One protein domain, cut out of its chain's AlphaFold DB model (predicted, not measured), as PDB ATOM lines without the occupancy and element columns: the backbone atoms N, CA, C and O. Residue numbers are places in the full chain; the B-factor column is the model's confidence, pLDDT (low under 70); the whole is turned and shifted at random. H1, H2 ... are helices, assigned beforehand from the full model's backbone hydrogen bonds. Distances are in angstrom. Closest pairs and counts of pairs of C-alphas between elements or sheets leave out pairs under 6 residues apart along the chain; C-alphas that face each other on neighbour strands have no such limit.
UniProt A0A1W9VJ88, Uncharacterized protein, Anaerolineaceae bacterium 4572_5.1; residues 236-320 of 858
ATOM      1  N   SER A 236     211.632 226.338 123.452       96.50
ATOM      2  CA  SER A 236     210.898 225.959 122.241       96.50
ATOM      3  C   SER A 236     210.578 227.177 121.375       96.50
ATOM      4  O   SER A 236     210.749 227.117 120.159       96.50
ATOM      5  N   GLU A 237     210.184 228.294 121.987       94.75
ATOM      6  CA  GLU A 237     209.967 229.566 121.294       94.75
ATOM      7  C   GLU A 237     211.256 230.089 120.651       94.75
ATOM      8  O   GLU A 237     211.240 230.526 119.498       94.75
ATOM      9  N   ALA A 238     212.383 229.997 121.356       90.94
ATOM     10  CA  ALA A 238     213.682 230.402 120.836       90.94
ATOM     11  C   ALA A 238     214.124 229.531 119.644       90.94
ATOM     12  O   ALA A 238     214.571 230.058 118.623       90.94
ATOM     13  N   ILE A 239     213.917 228.207 119.699       96.38
ATOM     14  CA  ILE A 239     214.147 227.326 118.539       96.38
ATOM     15  C   ILE A 239     213.228 227.722 117.372       96.38
ATOM     16  O   ILE A 239     213.703 227.838 116.242       96.38
ATOM     17  N   GLU A 240     211.945 227.998 117.612       95.62
ATOM     18  CA  GLU A 240     210.994 228.400 116.565       95.62
ATOM     19  C   GLU A 240     211.382 229.732 115.891       95.62
ATOM     20  O   GLU A 240     211.209 229.906 114.682       95.62
ATOM     21  N   LYS A 241     212.000 230.672 116.620       93.12
ATOM     22  CA  LYS A 241     212.531 231.913 116.024       93.12
ATOM     23  C   LYS A 241     213.571 231.644 114.937       93.12
ATOM     24  O   LYS A 241     213.607 232.370 113.939       93.12
ATOM     25  N   THR A 242     214.360 230.577 115.070       95.25
ATOM     26  CA  THR A 242     215.386 230.200 114.080       95.25
ATOM     27  C   THR A 242     214.802 229.767 112.732       95.25
ATOM     28  O   THR A 242     215.526 229.767 111.740       95.25
ATOM     29  N   VAL A 243     213.501 229.458 112.656       95.62
ATOM     30  CA  VAL A 243     212.791 229.127 111.404       95.62
ATOM     31  C   VAL A 243     212.618 230.353 110.507       95.62
ATOM     32  O   VAL A 243     212.609 230.239 109.282       95.62
ATOM     33  N   ASN A 244     212.475 231.534 111.110       90.12
ATOM     34  CA  ASN A 244     212.034 232.746 110.417       90.12
ATOM     35  C   ASN A 244     213.138 233.793 110.262       90.12
ATOM     36  O   ASN A 244     212.927 234.827 109.630       90.12
ATOM     37  N   SER A 245     214.304 233.577 110.863       89.75
ATOM     38  CA  SER A 245     215.367 234.575 110.932       89.75
ATOM     39  C   SER A 245     216.740 233.922 110.912       89.75
ATOM     40  O   SER A 245     216.941 232.873 111.518       89.75
ATOM     41  N   ILE A 246     217.672 234.533 110.178       90.00
ATOM     42  CA  ILE A 246     219.072 234.108 110.149       90.00
ATOM     43  C   ILE A 246     219.800 234.810 111.291       90.00
ATOM     44  O   ILE A 246     219.715 236.031 111.401       90.00
ATOM     45  N   PHE A 247     220.524 234.042 112.094       86.62
ATOM     46  CA  PHE A 247     221.303 234.512 113.231       86.62
ATOM     47  C   PHE A 247     222.806 234.304 112.964       86.62
ATOM     48  O   PHE A 247     223.166 233.316 112.314       86.62
ATOM     49  N   PRO A 248     223.691 235.188 113.467       82.44
ATOM     50  CA  PRO A 248     225.129 234.960 113.441       82.44
ATOM     51  C   PRO A 248     225.472 233.706 114.225       82.44
ATOM     52  O   PRO A 248     224.800 233.356 115.198       82.44
ATOM     53  N   PHE A 249     226.579 233.068 113.874       87.50
ATOM     54  CA  PHE A 249     227.011 231.873 114.576       87.50
ATOM     55  C   PHE A 249     227.359 232.128 116.044       87.50
ATOM     56  O   PHE A 249     227.116 231.250 116.866       87.50
ATOM     57  N   THR A 250     227.878 233.312 116.386       77.19
ATOM     58  CA  THR A 250     228.156 233.713 117.776       77.19
ATOM     59  C   THR A 250     226.878 233.740 118.611       77.19
ATOM     60  O   THR A 250     226.799 233.032 119.611       77.19
ATOM     61  N   VAL A 251     225.832 234.421 118.129       79.81
ATOM     62  CA  VAL A 251     224.504 234.452 118.770       79.81
ATOM     63  C   VAL A 251     223.913 233.050 118.885       79.81
ATOM     64  O   VAL A 251     223.356 232.694 119.917       79.81
ATOM     65  N   LEU A 252     224.048 232.216 117.848       88.19
ATOM     66  CA  LEU A 252     223.577 230.830 117.902       88.19
ATOM     67  C   LEU A 252     224.356 229.989 118.930       88.19
ATOM     68  O   LEU A 252     223.775 229.107 119.556       88.19
ATOM     69  N   HIS A 253     225.651 230.246 119.122       84.81
ATOM     70  CA  HIS A 253     226.469 229.572 120.133       84.81
ATOM     71  C   HIS A 253     226.101 229.995 121.555       84.81
ATOM     72  O   HIS A 253     225.962 229.139 122.430       84.81
ATOM     73  N   GLU A 254     225.918 231.294 121.784       79.06
ATOM     74  CA  GLU A 254     225.406 231.821 123.051       79.06
ATOM     75  C   GLU A 254     224.031 231.240 123.349       79.06
ATOM     76  O   GLU A 254     223.814 230.703 124.432       79.06
ATOM     77  N   PHE A 255     223.148 231.232 122.350       85.88
ATOM     78  CA  PHE A 255     221.842 230.595 122.419       85.88
ATOM     79  C   PHE A 255     221.943 229.111 122.803       85.88
ATOM     80  O   PHE A 255     221.255 228.670 123.724       85.88
ATOM     81  N   ARG A 256     222.841 228.343 122.166       91.50
ATOM     82  CA  ARG A 256     223.068 226.927 122.496       91.50
ATOM     83  C   ARG A 256     223.409 226.732 123.973       91.50
ATOM     84  O   ARG A 256     222.878 225.814 124.594       91.50
ATOM     85  N   ASN A 257     224.281 227.581 124.513       85.50
ATOM     86  CA  ASN A 257     224.750 227.491 125.893       85.50
ATOM     87  C   ASN A 257     223.701 227.995 126.895       85.50
ATOM     88  O   ASN A 257     223.416 227.310 127.874       85.50
ATOM     89  N   ALA A 258     223.109 229.166 126.646       81.31
ATOM     90  CA  ALA A 258     222.145 229.813 127.537       81.31
ATOM     91  C   ALA A 258     220.883 228.965 127.739       81.31
ATOM     92  O   ALA A 258     220.325 228.925 128.833       81.31
ATOM     93  N   PHE A 259     220.465 228.248 126.696       89.00
ATOM     94  CA  PHE A 259     219.292 227.382 126.735       89.00
ATOM     95  C   PHE A 259     219.621 225.909 126.991       89.00
ATOM     96  O   PHE A 259     218.698 225.094 126.999       89.00
ATOM     97  N   ASP A 260     220.896 225.554 127.197       92.44
ATOM     98  CA  ASP A 260     221.358 224.170 127.380       92.44
ATOM     99  C   ASP A 260     220.734 223.233 126.328       92.44
ATOM    100  O   ASP A 260     219.933 222.342 126.633       92.44
ATOM    101  N   LEU A 261     220.966 223.542 125.048       94.38
ATOM    102  CA  LEU A 261     220.399 222.766 123.949       94.38
ATOM    103  C   LEU A 261     221.089 221.404 123.854       94.38
ATOM    104  O   LEU A 261     222.317 221.314 123.768       94.38
ATOM    105  N   SER A 262     220.287 220.346 123.766       92.50
ATOM    106  CA  SER A 262     220.768 219.029 123.356       92.50
ATOM    107  C   SER A 262     221.323 219.065 121.927       92.50
ATOM    108  O   SER A 262     221.018 219.960 121.137       92.50
ATOM    109  N   ASP A 263     222.115 218.061 121.550       90.31
ATOM    110  CA  ASP A 263     222.668 217.991 120.192       90.31
ATOM    111  C   ASP A 263     221.578 217.847 119.107       90.31
ATOM    112  O   ASP A 263     221.757 218.327 117.986       90.31
ATOM    113  N   GLU A 264     220.432 217.239 119.434       90.88
ATOM    114  CA  GLU A 264     219.270 217.140 118.539       90.88
ATOM    115  C   GLU A 264     218.564 218.495 118.363       90.88
ATOM    116  O   GLU A 264     218.275 218.912 117.237       90.88
ATOM    117  N   GLU A 265     218.341 219.222 119.460       95.25
ATOM    118  CA  GLU A 265     217.805 220.589 119.417       95.25
ATOM    119  C   GLU A 265     218.758 221.520 118.655       95.25
ATOM    120  O   GLU A 265     218.330 222.273 117.781       95.25
ATOM    121  N   TRP A 266     220.068 221.411 118.897       95.69
ATOM    122  CA  TRP A 266     221.081 222.172 118.171       95.69
ATOM    123  C   TRP A 266     221.108 221.844 116.675       95.69
ATOM    124  O   TRP A 266     221.239 222.736 115.834       95.69
ATOM    125  N   ARG A 267     220.922 220.573 116.304       94.75
ATOM    126  CA  ARG A 267     220.766 220.189 114.896       94.75
ATOM    127  C   ARG A 267     219.494 220.774 114.289       94.75
ATOM    128  O   ARG A 267     219.539 221.181 113.129       94.75
ATOM    129  N   THR A 268     218.401 220.856 115.046       96.06
ATOM    130  CA  THR A 268     217.144 221.475 114.591       96.06
ATOM    131  C   THR A 268     217.348 222.962 114.307       96.06
ATOM    132  O   THR A 268     216.996 223.433 113.226       96.06
ATOM    133  N   VAL A 269     218.023 223.680 115.208       97.00
ATOM    134  CA  VAL A 269     218.457 225.069 114.988       97.00
ATOM    135  C   VAL A 269     219.288 225.180 113.711       97.00
ATOM    136  O   VAL A 269     218.990 225.994 112.838       97.00
ATOM    137  N   GLY A 270     220.283 224.308 113.548       96.75
ATOM    138  CA  GLY A 270     221.115 224.268 112.352       96.75
ATOM    139  C   GLY A 270     220.346 224.002 111.059       96.75
ATOM    140  O   GLY A 270     220.623 224.622 110.035       96.75
ATOM    141  N   ASP A 271     219.360 223.104 111.087       96.56
ATOM    142  CA  ASP A 271     218.512 222.797 109.935       96.56
ATOM    143  C   ASP A 271     217.601 223.968 109.561       96.56
ATOM    144  O   ASP A 271     217.455 224.256 108.369       96.56
ATOM    145  N   ASN A 272     217.076 224.693 110.550       97.50
ATOM    146  CA  ASN A 272     216.305 225.913 110.331       97.50
ATOM    147  C   ASN A 272     217.166 227.003 109.667       97.50
ATOM    148  O   ASN A 272     216.792 227.552 108.627       97.50
ATOM    149  N   GLN A 273     218.371 227.252 110.196       96.75
ATOM    150  CA  GLN A 273     219.320 228.216 109.625       96.75
ATOM    151  C   GLN A 273     219.755 227.825 108.209       96.75
ATOM    152  O   GLN A 273     219.716 228.639 107.283       96.75
ATOM    153  N   LYS A 274     220.109 226.551 108.005       97.12
ATOM    154  CA  LYS A 274     220.479 226.012 106.694       97.12
ATOM    155  C   LYS A 274     219.354 226.191 105.673       97.12
ATOM    156  O   LYS A 274     219.625 226.594 104.542       97.12
ATOM    157  N   ALA A 275     218.100 225.933 106.053       95.88
ATOM    158  CA  ALA A 275     216.950 226.125 105.173       95.88
ATOM    159  C   ALA A 275     216.820 227.589 104.724       95.88
ATOM    160  O   ALA A 275     216.665 227.851 103.528       95.88
ATOM    161  N   LEU A 276     216.959 228.546 105.646       95.25
ATOM    162  CA  LEU A 276     216.937 229.978 105.334       95.25
ATOM    163  C   LEU A 276     218.061 230.392 104.371       95.25
ATOM    164  O   LEU A 276     217.797 231.091 103.390       95.25
ATOM    165  N   TYR A 277     219.291 229.919 104.582       96.31
ATOM    166  CA  TYR A 277     220.393 230.173 103.647       96.31
ATOM    167  C   TYR A 277     220.151 229.546 102.266       96.31
ATOM    168  O   TYR A 277     220.396 230.200 101.252       96.31
ATOM    169  N   ILE A 278     219.619 228.317 102.196       95.50
ATOM    170  CA  ILE A 278     219.246 227.672 100.925       95.50
ATOM    171  C   ILE A 278     218.179 228.492 100.189       95.50
ATOM    172  O   ILE A 278     218.267 228.639  98.967       95.50
ATOM    173  N   HIS A 279     217.197 229.063 100.895       93.94
ATOM    174  CA  HIS A 279     216.220 229.971 100.288       93.94
ATOM    175  C   HIS A 279     216.896 231.201  99.683       93.94
ATOM    176  O   HIS A 279     216.705 231.476  98.500       93.94
ATOM    177  N   ARG A 280     217.764 231.880 100.436       94.62
ATOM    178  CA  ARG A 280     218.504 233.037  99.915       94.62
ATOM    179  C   ARG A 280     219.393 232.668  98.717       94.62
ATOM    180  O   ARG A 280     219.520 233.458  97.778       94.62
ATOM    181  N   LEU A 281     219.998 231.474  98.713       94.31
ATOM    182  CA  LEU A 281     220.784 230.966  97.581       94.31
ATOM    183  C   LEU A 281     219.892 230.758  96.350       94.31
ATOM    184  O   LEU A 281     220.247 231.192  95.258       94.31
ATOM    185  N   ARG A 282     218.700 230.172  96.510       92.50
ATOM    186  CA  ARG A 282     217.719 230.050  95.417       92.50
ATOM    187  C   ARG A 282     217.356 231.413  94.837       92.50
ATOM    188  O   ARG A 282     217.415 231.578  93.618       92.50
ATOM    189  N   ASP A 283     217.076 232.392  95.693       91.50
ATOM    190  CA  ASP A 283     216.739 233.756  95.285       91.50
ATOM    191  C   ASP A 283     217.894 234.411  94.500       91.50
ATOM    192  O   ASP A 283     217.665 234.994  93.436       91.50
ATOM    193  N   ARG A 284     219.152 234.233  94.945       91.81
ATOM    194  CA  ARG A 284     220.359 234.695  94.224       91.81
ATOM    195  C   ARG A 284     220.460 234.103  92.821       91.81
ATOM    196  O   ARG A 284     220.817 234.804  91.880       91.81
ATOM    197  N   TYR A 285     220.124 232.828  92.654       90.06
ATOM    198  CA  TYR A 285     220.174 232.162  91.350       90.06
ATOM    199  C   TYR A 285     218.935 232.412  90.477       90.06
ATOM    200  O   TYR A 285     218.873 231.908  89.358       90.06
ATOM    201  N   GLY A 286     217.997 233.253  90.932       89.25
ATOM    202  CA  GLY A 286     216.797 233.634  90.186       89.25
ATOM    203  C   GLY A 286     215.608 232.695  90.377       89.25
ATOM    204  O   GLY A 286     214.668 232.735  89.588       89.25
ATOM    205  N   TYR A 287     215.606 231.896  91.444       88.56
ATOM    206  CA  TYR A 287     214.492 231.029  91.828       88.56
ATOM    207  C   TYR A 287     213.807 231.549  93.100       88.56
ATOM    208  O   TYR A 287     213.807 230.833  94.105       88.56
ATOM    209  N   PRO A 288     213.247 232.781  93.089       85.19
ATOM    210  CA  PRO A 288     212.673 233.373  94.281       85.19
ATOM    211  C   PRO A 288     211.544 232.508  94.835       85.19
ATOM    212  O   PRO A 288     210.677 232.043  94.088       85.19
ATOM    213  N   THR A 289     211.536 232.312  96.150       84.88
ATOM    214  CA  THR A 289     210.410 231.642  96.814       84.88
ATOM    215  C   THR A 289     209.196 232.587  96.817       84.88
ATOM    216  O   THR A 289     209.305 233.690  97.356       84.88
ATOM    217  N   PRO A 290     208.033 232.209  96.241       85.56
ATOM    218  CA  PRO A 290     206.866 233.091  96.200       85.56
ATOM    219  C   PRO A 290     206.464 233.594  97.592       85.56
ATOM    220  O   PRO A 290     206.343 232.808  98.527       85.56
ATOM    221  N   GLY A 291     206.247 234.906  97.720       86.88
ATOM    222  CA  GLY A 291     205.835 235.547  98.973       86.88
ATOM    223  C   GLY A 291     206.969 235.887  99.946       86.88
ATOM    224  O   GLY A 291     206.702 236.553 100.942       86.88
ATOM    225  N   ARG A 292     208.220 235.491  99.667       82.44
ATOM    226  CA  ARG A 292     209.382 235.930 100.452       82.44
ATOM    227  C   ARG A 292     209.953 237.231  99.892       82.44
ATOM    228  O   ARG A 292     210.014 237.428  98.680       82.44
ATOM    229  N   THR A 293     210.376 238.109 100.796       83.06
ATOM    230  CA  THR A 293     211.036 239.391 100.492       83.06
ATOM    231  C   THR A 293     212.462 239.436 101.036       83.06
ATOM    232  O   THR A 293     213.045 240.512 101.146       83.06
ATOM    233  N   ASP A 294     213.004 238.282 101.431       83.75
ATOM    234  CA  ASP A 294     214.371 238.176 101.926       83.75
ATOM    235  C   ASP A 294     215.373 238.660 100.866       83.75
ATOM    236  O   ASP A 294     215.157 238.467  99.663       83.75
ATOM    237  N   PRO A 295     216.492 239.274 101.283       86.44
ATOM    238  CA  PRO A 295     217.555 239.584 100.349       86.44
ATOM    239  C   PRO A 295     218.162 238.287  99.783       86.44
ATOM    240  O   PRO A 295     218.237 237.271 100.486       86.44
ATOM    241  N   PRO A 296     218.650 238.315  98.531       89.69
ATOM    242  CA  PRO A 296     219.446 237.230  97.971       89.69
ATOM    243  C   PRO A 296     220.651 236.898  98.842       89.69
ATOM    244  O   PRO A 296     221.154 237.743  99.580       89.69
ATOM    245  N   PHE A 297     221.149 235.670  98.723       93.19
ATOM    246  CA  PHE A 297     222.331 235.254  99.463       93.19
ATOM    247  C   PHE A 297     223.541 236.102  99.070       93.19
ATOM    248  O   PHE A 297     223.842 236.265  97.886       93.19
ATOM    249  N   GLU A 298     224.245 236.584 100.082       89.44
ATOM    250  CA  GLU A 298     225.614 237.072 100.016       89.44
ATOM    251  C   GLU A 298     226.360 236.331 101.120       89.44
ATOM    252  O   GLU A 298     225.835 236.203 102.230       89.44
ATOM    253  N   PHE A 299     227.548 235.804 100.818       89.44
ATOM    254  CA  PHE A 299     228.349 235.184 101.863       89.44
ATOM    255  C   PHE A 299     228.752 236.262 102.863       89.44
ATOM    256  O   PHE A 299     229.245 237.315 102.459       89.44
ATOM    257  N   ASN A 300     228.518 236.010 104.148       82.12
ATOM    258  CA  ASN A 300     228.995 236.910 105.183       82.12
ATOM    259  C   ASN A 300     230.351 236.438 105.702       82.12
ATOM    260  O   ASN A 300     230.442 235.476 106.465       82.12
ATOM    261  N   ASP A 301     231.387 237.158 105.306       75.12
ATOM    262  CA  ASP A 301     232.776 236.942 105.678       75.12
ATOM    263  C   ASP A 301     233.006 237.058 107.194       75.12
ATOM    264  O   ASP A 301     233.763 236.268 107.764       75.12
ATOM    265  N   LEU A 302     232.283 237.949 107.878       70.88
ATOM    266  CA  LEU A 302     232.351 238.085 109.339       70.88
ATOM    267  C   LEU A 302     231.751 236.864 110.052       70.88
ATOM    268  O   LEU A 302     232.236 236.443 111.098       70.88
ATOM    269  N   ASP A 303     230.765 236.216 109.429       77.88
ATOM    270  CA  ASP A 303     230.103 235.007 109.930       77.88
ATOM    271  C   ASP A 303     230.610 233.731 109.228       77.88
ATOM    272  O   ASP A 303     229.930 232.709 109.137       77.88
ATOM    273  N   ARG A 304     231.844 233.746 108.710       86.31
ATOM    274  CA  ARG A 304     232.433 232.595 107.994       86.31
ATOM    275  C   ARG A 304     232.635 231.348 108.862       86.31
ATOM    276  O   ARG A 304     232.877 230.267 108.325       86.31
ATOM    277  N   LYS A 305     232.584 231.499 110.192       88.25
ATOM    278  CA  LYS A 305     232.597 230.382 111.151       88.25
ATOM    279  C   LYS A 305     231.241 229.674 111.235       88.25
ATOM    280  O   LYS A 305     231.185 228.570 111.770       88.25
ATOM    281  N   ASN A 306     230.183 230.257 110.669       93.69
ATOM    282  CA  ASN A 306     228.861 229.657 110.617       93.69
ATOM    283  C   ASN A 306     228.857 228.397 109.758       93.69
ATOM    284  O   ASN A 306     228.797 228.433 108.523       93.69
ATOM    285  N   ILE A 307     228.892 227.252 110.431       96.38
ATOM    286  CA  ILE A 307     228.852 225.959 109.761       96.38
ATOM    287  C   ILE A 307     227.546 225.743 108.990       96.38
ATOM    288  O   ILE A 307     227.582 225.073 107.965       96.38
ATOM    289  N   PHE A 308     226.420 226.329 109.408       97.56
ATOM    290  CA  PHE A 308     225.124 226.144 108.745       97.56
ATOM    291  C   PHE A 308     225.044 226.912 107.422       97.56
ATOM    292  O   PHE A 308     224.468 226.408 106.455       97.56
ATOM    293  N   GLN A 309     225.707 228.072 107.335       95.75
ATOM    294  CA  GLN A 309     225.948 228.769 106.068       95.75
ATOM    295  C   GLN A 309     226.772 227.889 105.110       95.75
ATOM    296  O   GLN A 309     226.406 227.725 103.944       95.75
ATOM    297  N   LEU A 310     227.859 227.274 105.593       96.88
ATOM    298  CA  LEU A 310     228.686 226.380 104.773       96.88
ATOM    299  C   LEU A 310     227.934 225.109 104.352       96.88
ATOM    300  O   LEU A 310     228.038 224.702 103.194       96.88
ATOM    301  N   GLU A 311     227.161 224.494 105.250       97.50
ATOM    302  CA  GLU A 311     226.298 223.355 104.918       97.50
ATOM    303  C   GLU A 311     225.300 223.730 103.820       97.50
ATOM    304  O   GLU A 311     225.162 222.976 102.859       97.50
ATOM    305  N   ALA A 312     224.650 224.896 103.918       97.25
ATOM    306  CA  ALA A 312     223.696 225.380 102.922       97.25
ATOM    307  C   ALA A 312     224.332 225.550 101.540       97.25
ATOM    308  O   ALA A 312     223.762 225.097 100.550       97.25
ATOM    309  N   ILE A 313     225.521 226.155 101.469       96.31
ATOM    310  CA  ILE A 313     226.267 226.325 100.215       96.31
ATOM    311  C   ILE A 313     226.589 224.960  99.610       96.31
ATOM    312  O   ILE A 313     226.277 224.699  98.448       96.31
ATOM    313  N   VAL A 314     227.204 224.072 100.395       96.12
ATOM    314  CA  VAL A 314     227.617 222.755  99.905       96.12
ATOM    315  C   VAL A 314     226.401 221.936  99.481       96.12
ATOM    316  O   VAL A 314     226.428 221.354  98.402       96.12
ATOM    317  N   GLU A 315     225.325 221.927 100.271       96.06
ATOM    318  CA  GLU A 315     224.087 221.209  99.964       96.06
ATOM    319  C   GLU A 315     223.409 221.765  98.710       96.06
ATOM    320  O   GLU A 315     223.031 220.995  97.828       96.06
ATOM    321  N   PHE A 316     223.307 223.089  98.580       95.44
ATOM    322  CA  PHE A 316     222.710 223.730  97.412       95.44
ATOM    323  C   PHE A 316     223.427 223.316  96.125       95.44
ATOM    324  O   PHE A 316     222.789 222.808  95.205       95.44
ATOM    325  N   PHE A 317     224.753 223.467  96.069       92.88
ATOM    326  CA  PHE A 317     225.509 223.155  94.855       92.88
ATOM    327  C   PHE A 317     225.677 221.657  94.615       92.88
ATOM    328  O   PHE A 317     225.650 221.233  93.464       92.88
ATOM    329  N   ALA A 318     225.785 220.835  95.663       90.06
ATOM    330  CA  ALA A 318     225.827 219.380  95.512       90.06
ATOM    331  C   ALA A 318     224.568 218.822  94.834       90.06
ATOM    332  O   ALA A 318     224.648 217.795  94.165       90.06
ATOM    333  N   ASN A 319     223.436 219.511  94.993       91.25
ATOM    334  CA  ASN A 319     222.143 219.139  94.429       91.25
ATOM    335  C   ASN A 319     221.783 219.935  93.161       91.25
ATOM    336  O   ASN A 319     220.676 219.787  92.637       91.25
ATOM    337  N   PHE A 320     222.693 220.766  92.639       87.44
ATOM    338  CA  PHE A 320     222.463 221.607  91.464       87.44
ATOM    339  C   PHE A 320     223.313 221.143  90.274       87.44
ATOM    340  O   PHE A 320     224.390 221.673  90.025       87.44
TER     341      PHE A 320
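This is residues 236 to 320 of the 858 residues of an uncharacterized protein of Anaerolineaceae bacterium 4572_5.1 (UniProt A0A1W9VJ88). One long helix, H3, runs through the middle of the model, with H1 and H4 packed on opposite sides of it: H1 nearly along it, H4 crossing it at a steep angle. H2 lies close to the first part of H3 without clearly touching it, and a long loop, residues 285 to 306, leaves the end of H3 and folds back to the start of H4. The printed part has 85 residues with four named helices, in the order H1, H2, H3, H4, and no named strand; the class is all helix. It is compact, with a radius of gyration of the C-alphas of 12.9 A, and its C-alphas span 39 by 26 by 23 A.

H1, residues 236 to 244, and H3, residues 263 to 284, touch, and their closest C-alphas are those of Val 243 and Asn 272, 4.9 A apart. They run the same way at a shallow tilt of 16 degrees. H2, residues 249 to 258, is apart from H1, but only just, with the closest C-alphas 8.3 A apart. H2 and H3 are close but not clearly touching, their closest C-alphas being those of Arg 256 and Trp 266 at 6.7 A; they run opposite ways at a shallow tilt of 23 degrees. H4, residues 307 to 318, touches H3, with the C-alphas of Lys 274 and Ala 312 the closest at 5.0 A. These two run the same way at a steep tilt of 52 degrees. H2 and H4 are close but not clearly touching, with the C-alphas of Phe 249 and Ile 307 closest at 7.8 A. H1 and H4 are apart. In H2, H3 and H4 every O i to N i+4 pair is within hydrogen-bond range; in H1 2 of 5 are, beside 6 of 6 O i to N i+3 pairs.

H1 begins at C-alpha 236, at (210.898, 225.959, 122.241), and has 9 residues. H2 has 10 residues. H3, the longest helix with 22 residues, measures 31.0 A from its first C-alpha, at (222.668, 217.991, 120.192), to its last. H4 has 12 residues, is 16.0 A long from first to last C-alpha, and ends at C-alpha 318, at (225.827, 219.380, 95.512).

The two C-alphas farthest apart are those of Asp 260 and Gly 286, at 38.6 A. The links from H1 to H2 and from H2 to H3 are tight, with 4 residues each, and the link from H3 to H4 is long, with 22 residues. The printed part has no cut. The mean pLDDT of the printed part is 90.6, and no printed residue is under 70.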